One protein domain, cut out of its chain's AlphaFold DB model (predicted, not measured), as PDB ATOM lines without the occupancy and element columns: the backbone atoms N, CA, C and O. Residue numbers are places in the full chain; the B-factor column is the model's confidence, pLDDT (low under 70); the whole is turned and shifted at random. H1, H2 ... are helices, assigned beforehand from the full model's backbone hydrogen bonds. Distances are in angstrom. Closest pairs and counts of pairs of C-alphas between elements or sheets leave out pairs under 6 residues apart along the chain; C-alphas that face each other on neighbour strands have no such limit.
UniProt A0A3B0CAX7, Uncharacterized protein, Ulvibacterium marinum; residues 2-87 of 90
ATOM      1  N   VAL A   2     116.486 143.250  79.400       95.94
ATOM      2  CA  VAL A   2     115.693 142.743  78.256       95.94
ATOM      3  C   VAL A   2     116.564 142.077  77.183       95.94
ATOM      4  O   VAL A   2     116.300 140.941  76.815       95.94
ATOM      5  N   GLY A   3     117.663 142.716  76.769       95.50
ATOM      6  CA  GLY A   3     118.600 142.112  75.812       95.50
ATOM      7  C   GLY A   3     119.216 140.786  76.281       95.50
ATOM      8  O   GLY A   3     119.407 139.893  75.468       95.50
ATOM      9  N   ALA A   4     119.458 140.611  77.586       96.31
ATOM     10  CA  ALA A   4     119.939 139.339  78.125       96.31
ATOM     11  C   ALA A   4     118.850 138.256  78.067       96.31
ATOM     12  O   ALA A   4     119.154 137.123  77.728       96.31
ATOM     13  N   LEU A   5     117.583 138.600  78.328       96.38
ATOM     14  CA  LEU A   5     116.461 137.661  78.182       96.38
ATOM     15  C   LEU A   5     116.274 137.222  76.725       96.38
ATOM     16  O   LEU A   5     116.085 136.039  76.466       96.38
ATOM     17  N   ILE A   6     116.392 138.159  75.782       97.44
ATOM     18  CA  ILE A   6     116.372 137.858  74.345       97.44
ATOM     19  C   ILE A   6     117.564 136.968  73.969       97.44
ATOM     20  O   ILE A   6     117.399 135.992  73.252       97.44
ATOM     21  N   ALA A   7     118.763 137.252  74.478       97.00
ATOM     22  CA  ALA A   7     119.937 136.426  74.205       97.00
ATOM     23  C   ALA A   7     119.788 134.993  74.753       97.00
ATOM     24  O   ALA A   7     120.198 134.046  74.087       97.00
ATOM     25  N   ILE A   8     119.148 134.815  75.918       96.75
ATOM     26  CA  ILE A   8     118.810 133.490  76.469       96.75
ATOM     27  C   ILE A   8     117.915 132.717  75.496       96.75
ATOM     28  O   ILE A   8     118.181 131.547  75.235       96.75
ATOM     29  N   THR A   9     116.868 133.348  74.957       95.94
ATOM     30  CA  THR A   9     115.947 132.670  74.032       95.94
ATOM     31  C   THR A   9     116.580 132.425  72.666       95.94
ATOM     32  O   THR A   9     116.403 131.348  72.107       95.94
ATOM     33  N   MET A  10     117.375 133.368  72.152       96.56
ATOM     34  CA  MET A  10     118.130 133.205  70.904       96.56
ATOM     35  C   MET A  10     119.177 132.089  70.982       96.56
ATOM     36  O   MET A  10     119.474 131.474  69.964       96.56
ATOM     37  N   ASN A  11     119.732 131.819  72.169       96.88
ATOM     38  CA  ASN A  11     120.725 130.764  72.384       96.88
ATOM     39  C   ASN A  11     120.111 129.409  72.782       96.88
ATOM     40  O   ASN A  11     120.844 128.503  73.177       96.88
ATOM     41  N   ALA A  12     118.782 129.264  72.733       92.44
ATOM     42  CA  ALA A  12     118.119 128.016  73.103       92.44
ATOM     43  C   ALA A  12     118.492 126.875  72.141       92.44
ATOM     44  O   ALA A  12     118.875 125.794  72.595       92.44
ATOM     45  N   GLU A  13     118.431 127.136  70.832       91.38
ATOM     46  CA  GLU A  13     118.864 126.223  69.773       91.38
ATOM     47  C   GLU A  13     119.092 127.003  68.456       91.38
ATOM     48  O   GLU A  13     118.179 127.705  68.017       91.38
ATOM     49  N   PRO A  14     120.273 126.907  67.808       91.38
ATOM     50  CA  PRO A  14     121.472 126.182  68.236       91.38
ATOM     51  C   PRO A  14     122.205 126.881  69.388       91.38
ATOM     52  O   PRO A  14     122.236 128.106  69.487       91.38
ATOM     53  N   LYS A  15     122.845 126.084  70.246       95.19
ATOM     54  CA  LYS A  15     123.607 126.599  71.389       95.19
ATOM     55  C   LYS A  15     124.971 127.118  70.963       95.19
ATOM     56  O   LYS A  15     125.718 126.437  70.261       95.19
ATOM     57  N   ASN A  16     125.334 128.284  71.477       97.12
ATOM     58  CA  ASN A  16     126.643 128.893  71.309       97.12
ATOM     59  C   ASN A  16     127.271 129.182  72.687       97.12
ATOM     60  O   ASN A  16     126.678 129.861  73.529       97.12
ATOM     61  N   SER A  17     128.481 128.658  72.929       97.06
ATOM     62  CA  SER A  17     129.177 128.804  74.218       97.06
ATOM     63  C   SER A  17     129.554 130.252  74.527       97.06
ATOM     64  O   SER A  17     129.412 130.685  75.669       97.06
ATOM     65  N   PHE A  18     129.947 131.009  73.504       97.75
ATOM     66  CA  PHE A  18     130.324 132.414  73.609       97.75
ATOM     67  C   PHE A  18     129.114 133.291  73.944       97.75
ATOM     68  O   PHE A  18     129.148 134.100  74.877       97.75
ATOM     69  N   ALA A  19     127.994 133.071  73.249       97.44
ATOM     70  CA  ALA A  19     126.731 133.735  73.551       97.44
ATOM     71  C   ALA A  19     126.270 133.400  74.975       97.44
ATOM     72  O   ALA A  19     125.946 134.307  75.745       97.44
ATOM     73  N   ARG A  20     126.330 132.123  75.374       97.81
ATOM     74  CA  ARG A  20     126.031 131.677  76.739       97.81
ATOM     75  C   ARG A  20     126.906 132.379  77.774       97.81
ATOM     76  O   ARG A  20     126.391 132.874  78.780       97.81
ATOM     77  N   PHE A  21     128.216 132.445  77.541       98.38
ATOM     78  CA  PHE A  21     129.171 133.076  78.445       98.38
ATOM     79  C   PHE A  21     128.798 134.539  78.706       98.38
ATOM     80  O   PHE A  21     128.569 134.912  79.862       98.38
ATOM     81  N   HIS A  22     128.659 135.350  77.652       97.88
ATOM     82  CA  HIS A  22     128.344 136.776  77.781       97.88
ATOM     83  C   HIS A  22     126.919 137.033  78.277       97.88
ATOM     84  O   HIS A  22     126.703 137.971  79.046       97.88
ATOM     85  N   THR A  23     125.963 136.169  77.936       98.25
ATOM     86  CA  THR A  23     124.589 136.255  78.444       98.25
ATOM     87  C   THR A  23     124.548 136.064  79.957       98.25
ATOM     88  O   THR A  23     123.910 136.852  80.653       98.25
ATOM     89  N   LYS A  24     125.298 135.096  80.502       98.38
ATOM     90  CA  LYS A  24     125.423 134.892  81.956       98.38
ATOM     91  C   LYS A  24     126.074 136.086  82.654       98.38
ATOM     92  O   LYS A  24     125.603 136.491  83.715       98.38
ATOM     93  N   GLN A  25     127.120 136.666  82.057       98.00
ATOM     94  CA  GLN A  25     127.772 137.875  82.580       98.00
ATOM     95  C   GLN A  25     126.799 139.066  82.621       98.00
ATOM     96  O   GLN A  25     126.642 139.706  83.661       98.00
ATOM     97  N   ALA A  26     126.112 139.343  81.508       97.88
ATOM     98  CA  ALA A  26     125.187 140.466  81.385       97.88
ATOM     99  C   ALA A  26     123.955 140.300  82.284       97.88
ATOM    100  O   ALA A  26     123.569 141.238  82.983       97.88
ATOM    101  N   PHE A  27     123.356 139.106  82.305       98.38
ATOM    102  CA  PHE A  27     122.216 138.790  83.163       98.38
ATOM    103  C   PHE A  27     122.561 139.003  84.640       98.38
ATOM    104  O   PHE A  27     121.853 139.734  85.333       98.38
ATOM    105  N   GLY A  28     123.690 138.447  85.092       97.94
ATOM    106  CA  GLY A  28     124.178 138.614  86.459       97.94
ATOM    107  C   GLY A  28     124.411 140.066  86.842       97.94
ATOM    108  O   GLY A  28     123.923 140.516  87.875       97.94
ATOM    109  N   LEU A  29     125.090 140.824  85.980       97.94
ATOM    110  CA  LEU A  29     125.385 142.228  86.245       97.94
ATOM    111  C   LEU A  29     124.105 143.071  86.359       97.94
ATOM    112  O   LEU A  29     123.978 143.875  87.283       97.94
ATOM    113  N   HIS A  30     123.138 142.871  85.457       97.94
ATOM    114  CA  HIS A  30     121.849 143.556  85.535       97.94
ATOM    115  C   HIS A  30     121.056 143.156  86.782       97.94
ATOM    116  O   HIS A  30     120.435 144.015  87.402       97.94
ATOM    117  N   LEU A  31     121.076 141.875  87.157       97.81
ATOM    118  CA  LEU A  31     120.379 141.387  88.343       97.81
ATOM    119  C   LEU A  31     120.977 141.991  89.621       97.81
ATOM    120  O   LEU A  31     120.231 142.477  90.467       97.81
ATOM    121  N   CYS A  32     122.308 142.037  89.727       97.00
ATOM    122  CA  CYS A  32     123.000 142.704  90.829       97.00
ATOM    123  C   CYS A  32     122.647 144.191  90.899       97.00
ATOM    124  O   CYS A  32     122.320 144.679  91.977       97.00
ATOM    125  N   PHE A  33     122.667 144.903  89.768       97.38
ATOM    126  CA  PHE A  33     122.284 146.316  89.733       97.38
ATOM    127  C   PHE A  33     120.864 146.534  90.255       97.38
ATOM    128  O   PHE A  33     120.664 147.390  91.107       97.38
ATOM    129  N   LEU A  34     119.894 145.736  89.799       97.25
ATOM    130  CA  LEU A  34     118.512 145.829  90.274       97.25
ATOM    131  C   LEU A  34     118.403 145.529  91.775       97.25
ATOM    132  O   LEU A  34     117.733 146.270  92.487       97.25
ATOM    133  N   GLY A  35     119.095 144.497  92.267       96.31
ATOM    134  CA  GLY A  35     119.116 144.155  93.691       96.31
ATOM    135  C   GLY A  35     119.665 145.288  94.562       96.31
ATOM    136  O   GLY A  35     119.028 145.682  95.537       96.31
ATOM    137  N   PHE A  36     120.806 145.871  94.182       95.94
ATOM    138  CA  PHE A  36     121.375 147.011  94.902       95.94
ATOM    139  C   PHE A  36     120.545 148.288  94.740       95.94
ATOM    140  O   PHE A  36     120.406 149.030  95.703       95.94
ATOM    141  N   ALA A  37     119.956 148.542  93.571       96.12
ATOM    142  CA  ALA A  37     119.087 149.698  93.350       96.12
ATOM    143  C   ALA A  37     117.827 149.637  94.229       96.12
ATOM    144  O   ALA A  37     117.448 150.641  94.829       96.12
ATOM    145  N   LEU A  38     117.211 148.456  94.353       95.44
ATOM    146  CA  LEU A  38     116.101 148.222  95.280       95.44
ATOM    147  C   LEU A  38     116.534 148.387  96.736       95.44
ATOM    148  O   LEU A  38     115.793 148.957  97.526       95.44
ATOM    149  N   PHE A  39     117.734 147.924  97.091       93.19
ATOM    150  CA  PHE A  39     118.266 148.146  98.429       93.19
ATOM    151  C   PHE A  39     118.501 149.633  98.704       93.19
ATOM    152  O   PHE A  39     118.120 150.101  99.762       93.19
ATOM    153  N   LEU A  40     119.081 150.397  97.774       94.94
ATOM    154  CA  LEU A  40     119.393 151.820  97.964       94.94
ATOM    155  C   LEU A  40     118.169 152.738  97.924       94.94
ATOM    156  O   LEU A  40     118.218 153.830  98.496       94.94
ATOM    157  N   SER A  41     117.077 152.320  97.281       92.69
ATOM    158  CA  SER A  41     115.869 153.141  97.138       92.69
ATOM    159  C   SER A  41     115.238 153.529  98.477       92.69
ATOM    160  O   SER A  41     114.595 154.571  98.547       92.69
ATOM    161  N   VAL A  42     115.479 152.761  99.547       93.31
ATOM    162  CA  VAL A  42     114.952 153.057 100.889       93.31
ATOM    163  C   VAL A  42     115.863 153.958 101.737       93.31
ATOM    164  O   VAL A  42     115.429 154.439 102.779       93.31
ATOM    165  N   TRP A  43     117.107 154.215 101.312       87.00
ATOM    166  CA  TRP A  43     118.103 154.977 102.093       87.00
ATOM    167  C   TRP A  43     118.321 156.409 101.592       87.00
ATOM    168  O   TRP A  43     119.008 157.183 102.254       87.00
ATOM    169  N   PHE A  44     117.773 156.763 100.424       83.75
ATOM    170  CA  PHE A  44     117.757 158.123  99.855       83.75
ATOM    171  C   PHE A  44     119.120 158.852  99.795       83.75
ATOM    172  O   PHE A  44     119.168 160.080  99.755       83.75
ATOM    173  N   ASN A  45     120.242 158.124  99.752       92.88
ATOM    174  CA  ASN A  45     121.578 158.717  99.664       92.88
ATOM    175  C   ASN A  45     122.019 158.878  98.191       92.88
ATOM    176  O   ASN A  45     122.294 157.868  97.534       92.88
ATOM    177  N   PRO A  46     122.156 160.110  97.662       92.31
ATOM    178  CA  PRO A  46     122.520 160.334  96.261       92.31
ATOM    179  C   PRO A  46     123.943 159.860  95.919       92.31
ATOM    180  O   PRO A  46     124.180 159.377  94.814       92.31
ATOM    181  N   TYR A  47     124.887 159.915  96.863       95.38
ATOM    182  CA  TYR A  47     126.262 159.451  96.641       95.38
ATOM    183  C   TYR A  47     126.343 157.938  96.444       95.38
ATOM    184  O   TYR A  47     127.124 157.460  95.621       95.38
ATOM    185  N   ALA A  48     125.488 157.180  97.138       95.38
ATOM    186  CA  ALA A  48     125.393 155.738  96.944       95.38
ATOM    187  C   ALA A  48     124.889 155.386  95.532       95.38
ATOM    188  O   ALA A  48     125.393 154.448  94.916       95.38
ATOM    189  N   TRP A  49     123.957 156.176  94.987       95.94
ATOM    190  CA  TRP A  49     123.485 156.014  93.609       95.94
ATOM    191  C   TRP A  49     124.590 156.271  92.588       95.94
ATOM    192  O   TRP A  49     124.775 155.450  91.688       95.94
ATOM    193  N   TYR A  50     125.362 157.353  92.738       96.50
ATOM    194  CA  TYR A  50     126.509 157.609  91.861       96.50
ATOM    195  C   TYR A  50     127.516 156.457  91.898       96.50
ATOM    196  O   TYR A  50     127.939 155.983  90.844       96.50
ATOM    197  N   GLY A  51     127.837 155.950  93.093       96.56
ATOM    198  CA  GLY A  51     128.708 154.787  93.259       96.56
ATOM    199  C   GLY A  51     128.183 153.547  92.530       96.56
ATOM    200  O   GLY A  51     128.929 152.921  91.776       96.56
ATOM    201  N   LEU A  52     126.893 153.227  92.688       96.62
ATOM    202  CA  LEU A  52     126.266 152.079  92.029       96.62
ATOM    203  C   LEU A  52     126.303 152.203  90.499       96.62
ATOM    204  O   LEU A  52     126.670 151.242  89.824       96.62
ATOM    205  N   TYR A  53     125.959 153.371  89.947       97.06
ATOM    206  CA  TYR A  53     125.982 153.594  88.499       97.06
ATOM    207  C   TYR A  53     127.395 153.529  87.922       97.06
ATOM    208  O   TYR A  53     127.592 152.870  86.903       97.06
ATOM    209  N   ILE A  54     128.380 154.162  88.566       97.81
ATOM    210  CA  ILE A  54     129.779 154.132  88.112       97.81
ATOM    211  C   ILE A  54     130.307 152.697  88.128       97.81
ATOM    212  O   ILE A  54     130.855 152.235  87.127       97.81
ATOM    213  N   PHE A  55     130.094 151.972  89.229       96.62
ATOM    214  CA  PHE A  55     130.496 150.573  89.356       96.62
ATOM    215  C   PHE A  55     129.850 149.702  88.273       96.62
ATOM    216  O   PHE A  55     130.537 148.967  87.564       96.62
ATOM    217  N   TYR A  56     128.535 149.824  88.100       97.50
ATOM    218  CA  TYR A  56     127.791 149.070  87.102       97.50
ATOM    219  C   TYR A  56     128.259 149.369  85.673       97.50
ATOM    220  O   TYR A  56     128.525 148.433  84.919       97.50
ATOM    221  N   LEU A  57     128.394 150.645  85.300       97.81
ATOM    222  CA  LEU A  57     128.812 151.040  83.954       97.81
ATOM    223  C   LEU A  57     130.238 150.580  83.654       97.81
ATOM    224  O   LEU A  57     130.478 150.061  82.567       97.81
ATOM    225  N   ALA A  58     131.165 150.695  84.608       97.75
ATOM    226  CA  ALA A  58     132.538 150.227  84.435       97.75
ATOM    227  C   ALA A  58     132.594 148.717  84.141       97.75
ATOM    228  O   ALA A  58     133.235 148.288  83.179       97.75
ATOM    229  N   LEU A  59     131.874 147.909  84.927       97.62
ATOM    230  CA  LEU A  59     131.797 146.463  84.720       97.62
ATOM    231  C   LEU A  59     131.071 146.091  83.423       97.62
ATOM    232  O   LEU A  59     131.484 145.158  82.730       97.62
ATOM    233  N   TRP A  60     130.014 146.827  83.081       97.50
ATOM    234  CA  TRP A  60     129.263 146.627  81.846       97.50
ATOM    235  C   TRP A  60     130.147 146.878  80.624       97.50
ATOM    236  O   TRP A  60     130.235 146.012  79.756       97.50
ATOM    237  N   PHE A  61     130.871 148.004  80.593       97.88
ATOM    238  CA  PHE A  61     131.811 148.321  79.516       97.88
ATOM    239  C   PHE A  61     132.918 147.275  79.409       97.88
ATOM    240  O   PHE A  61     133.222 146.832  78.306       97.88
ATOM    241  N   TYR A  62     133.487 146.833  80.533       97.56
ATOM    242  CA  TYR A  62     134.514 145.790  80.529       97.56
ATOM    243  C   TYR A  62     134.011 144.493  79.874       97.56
ATOM    244  O   TYR A  62     134.653 143.963  78.967       97.56
ATOM    245  N   GLY A  63     132.842 143.998  80.298       96.88
ATOM    246  CA  GLY A  63     132.249 142.782  79.735       96.88
ATOM    247  C   GLY A  63     131.851 142.937  78.265       96.88
ATOM    248  O   GLY A  63     132.051 142.018  77.470       96.88
ATOM    249  N   PHE A  64     131.332 144.109  77.892       96.88
ATOM    250  CA  PHE A  64     130.940 144.425  76.520       96.88
ATOM    251  C   PHE A  64     132.146 144.503  75.577       96.88
ATOM    252  O   PHE A  64     132.116 143.924  74.495       96.88
ATOM    253  N   LEU A  65     133.240 145.141  76.000       98.00
ATOM    254  CA  LEU A  65     134.481 145.185  75.225       98.00
ATOM    255  C   LEU A  65     135.082 143.790  75.021       98.00
ATOM    256  O   LEU A  65     135.600 143.519  73.942       98.00
ATOM    257  N   GLY A  66     134.998 142.904  76.019       97.25
ATOM    258  CA  GLY A  66     135.379 141.496  75.858       97.25
ATOM    259  C   GLY A  66     134.560 140.806  74.763       97.25
ATOM    260  O   GLY A  66     135.133 140.185  73.870       97.25
ATOM    261  N   ALA A  67     133.239 141.019  74.761       97.12
ATOM    262  CA  ALA A  67     132.351 140.471  73.736       97.12
ATOM    263  C   ALA A  67     132.691 140.992  72.329       97.12
ATOM    264  O   ALA A  67     132.778 140.217  71.381       97.12
ATOM    265  N   LEU A  68     132.945 142.296  72.186       97.56
ATOM    266  CA  LEU A  68     133.334 142.891  70.901       97.56
ATOM    267  C   LEU A  68     134.669 142.351  70.370       97.56
ATOM    268  O   LEU A  68     134.872 142.303  69.161       97.56
ATOM    269  N   LYS A  69     135.575 141.942  71.264       97.75
ATOM    270  CA  LYS A  69     136.866 141.339  70.909       97.75
ATOM    271  C   LYS A  69     136.787 139.834  70.642       97.75
ATOM    272  O   LYS A  69     137.797 139.249  70.266       97.75
ATOM    273  N   GLY A  70     135.629 139.203  70.848       96.81
ATOM    274  CA  GLY A  70     135.496 137.747  70.767       96.81
ATOM    275  C   GLY A  70     136.193 137.007  71.913       96.81
ATOM    276  O   GLY A  70     136.556 135.845  71.762       96.81
ATOM    277  N   GLU A  71     136.413 137.666  73.054       97.00
ATOM    278  CA  GLU A  71     137.121 137.100  74.202       97.00
ATOM    279  C   GLU A  71     136.154 136.746  75.341       97.00
ATOM    280  O   GLU A  71     135.451 137.611  75.871       97.00
ATOM    281  N   GLU A  72     136.212 135.505  75.827       97.12
ATOM    282  CA  GLU A  72     135.474 135.062  77.021       97.12
ATOM    283  C   GLU A  72     136.161 135.514  78.326       97.12
ATOM    284  O   GLU A  72     136.548 134.723  79.188       97.12
ATOM    285  N   LYS A  73     136.335 136.829  78.490       95.38
ATOM    286  CA  LYS A  73     136.866 137.423  79.724       95.38
ATOM    287  C   LYS A  73     135.747 137.663  80.729       95.38
ATOM    288  O   LYS A  73     134.763 138.347  80.449       95.38
ATOM    289  N   THR A  74     135.902 137.106  81.926       97.19
ATOM    290  CA  THR A  74     134.939 137.308  83.011       97.19
ATOM    291  C   THR A  74     134.988 138.751  83.490       97.19
ATOM    292  O   THR A  74     136.063 139.337  83.621       97.19
ATOM    293  N   ILE A  75     133.819 139.326  83.781       96.94
ATOM    294  CA  ILE A  75     133.747 140.624  84.453       96.94
ATOM    295  C   ILE A  75     134.476 140.494  85.803       96.94
ATOM    296  O   ILE A  75     134.248 139.506  86.514       96.94
ATOM    297  N   PRO A  76     135.360 141.437  86.176       94.12
ATOM    298  CA  PRO A  76     136.128 141.326  87.408       94.12
ATOM    299  C   PRO A  76     135.210 141.298  88.636       94.12
ATOM    300  O   PRO A  76     134.081 141.789  88.604       94.12
ATOM    301  N   VAL A  77     135.712 140.720  89.731       91.81
ATOM    302  CA  VAL A  77     135.023 140.543  91.026       91.81
ATOM    303  C   VAL A  77     133.854 139.550  90.986       91.81
ATOM    304  O   VAL A  77     133.860 138.581  91.738       91.81
ATOM    305  N   LEU A  78     132.868 139.750  90.111       93.19
ATOM    306  CA  LEU A  78     131.591 139.025  90.146       93.19
ATOM    307  C   LEU A  78     131.428 137.989  89.025       93.19
ATOM    308  O   LEU A  78     130.677 137.022  89.171       93.19
ATOM    309  N   GLY A  79     132.147 138.141  87.914       94.94
ATOM    310  CA  GLY A  79     131.888 137.370  86.701       94.94
ATOM    311  C   GLY A  79     132.130 135.869  86.829       94.94
ATOM    312  O   GLY A  79     131.443 135.084  86.176       94.94
ATOM    313  N   LEU A  80     133.058 135.440  87.691       97.19
ATOM    314  CA  LEU A  80     133.272 134.017  87.987       97.19
ATOM    315  C   LEU A  80     132.070 133.398  88.712       97.19
ATOM    316  O   LEU A  80     131.708 132.254  88.444       97.19
ATOM    317  N   TYR A  81     131.422 134.157  89.597       97.94
ATOM    318  CA  TYR A  81     130.229 133.706  90.308       97.94
ATOM    319  C   TYR A  81     129.032 133.609  89.369       97.94
ATOM    320  O   TYR A  81     128.325 132.607  89.395       97.94
ATOM    321  N   PHE A  82     128.863 134.568  88.455       97.69
ATOM    322  CA  PHE A  82     127.810 134.513  87.435       97.69
ATOM    323  C   PHE A  82     127.918 133.259  86.558       97.69
ATOM    324  O   PHE A  82     126.908 132.629  86.235       97.69
ATOM    325  N   GLN A  83     129.142 132.828  86.237       97.75
ATOM    326  CA  GLN A  83     129.353 131.566  85.526       97.75
ATOM    327  C   GLN A  83     128.962 130.335  86.351       97.75
ATOM    328  O   GLN A  83     128.496 129.350  85.779       97.75
ATOM    329  N   LYS A  84     129.086 130.380  87.678       97.62
ATOM    330  CA  LYS A  84     128.707 129.272  88.563       97.62
ATOM    331  C   LYS A  84     127.217 129.252  88.907       97.62
ATOM    332  O   LYS A  84     126.656 128.173  89.017       97.62
ATOM    333  N   TRP A  85     126.579 130.409  89.073       97.94
ATOM    334  CA  TRP A  85     125.191 130.499  89.541       97.94
ATOM    335  C   TRP A  85     124.161 130.295  88.432       97.94
ATOM    336  O   TRP A  85     123.175 129.591  88.629       97.94
ATOM    337  N   PHE A  86     124.379 130.870  87.249       97.31
ATOM    338  CA  PHE A  86     123.371 130.856  86.184       97.31
ATOM    339  C   PHE A  86     123.513 129.637  85.265       97.31
ATOM    340  O   PHE A  86     123.622 129.760  84.046       97.31
ATOM    341  N   THR A  87     123.572 128.436  85.844       95.62
ATOM    342  CA  THR A  87     123.722 127.176  85.088       95.62
ATOM    343  C   THR A  87     122.534 126.877  84.180       95.62
ATOM    344  O   THR A  87     122.730 126.225  83.159       95.62
TER     345      THR A  87
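AT A GLANCE: This is residues 2 to 87 of the 90 residues of an uncharacterized protein of Ulvibacterium marinum (UniProt A0A3B0CAX7). Look for a long helical hairpin, H2 and H3 running side by side and opposite ways, with two short helices added on different sides of H2: H1 folds back along the part of H2 nearer its first residue, and H4 crosses the same part about perpendicular to it. At the other end of the long hairpin the turn, residues 42 to 47, stands free. You have 86 printed residues with four named helices, in the order H1, H2, H3, H4, and no named strand; the class is all helix. The whole is only just compact, close to loose, with a radius of gyration of the C-alphas of 13.9 A, and its C-alphas span 45 by 23 by 20 A.

HOW THE PARTS SIT: Begin with H1, residues 2 to 10, and then find H2, residues 17 to 40. They form a helical hairpin at a shallow tilt of 29 degrees, opposite ways; H1 touches residues 19 to 27 of H2 alone, and the closest C-alphas are those of Ala 4 and Phe 27, 5.6 A apart. Go on to H3, residues 46 to 68, which makes a second helical hairpin with H2. These two touch at a shallow tilt of 3 degrees, opposite ways, with the C-alphas of Phe 33 and Tyr 56 closest at 6.7 A. Last comes H4, residues 79 to 85, about perpendicular to H2 at 87 degrees. It touches residues 21 to 28 of H2 alone, with the C-alphas of Gly 28 and Phe 82 closest at 5.6 A. H2 is the hub, touching the three other helices, while H1 is apart from H3 and from H4, and H3 is apart from H4. The helix packing is only just mostly aligned, with 2 of the 3 touching pairs at a shallow tilt. In H1, H2, H3 and H4 every backbone O i to N i+4 pair is within hydrogen-bond range.

IN THESE COORDINATES: Find C-alpha 2 at (115.693, 142.743, 78.256), where H1 begins its 9 residues. From C-alpha 17 at (129.177, 128.804, 74.218), H2 runs 34.5 A over 24 residues. From C-alpha 46 at (122.520, 160.334, 96.261), H3 runs 32.6 A over 23 residues. H4, 10.0 A long, ends at C-alpha 85 at (125.191, 130.499, 89.541).

THE WHOLE: The outline is elongated, but only just; the two C-alphas farthest apart are those of Pro 14 and Asn 45, at 45.2 A. The printed part has no cut. The link from H2 to H3 is tight, those from H1 to H2 and from H3 to H4 are short, and no link is long. The mean pLDDT of the printed part is 96.2, and no printed residue is under 70.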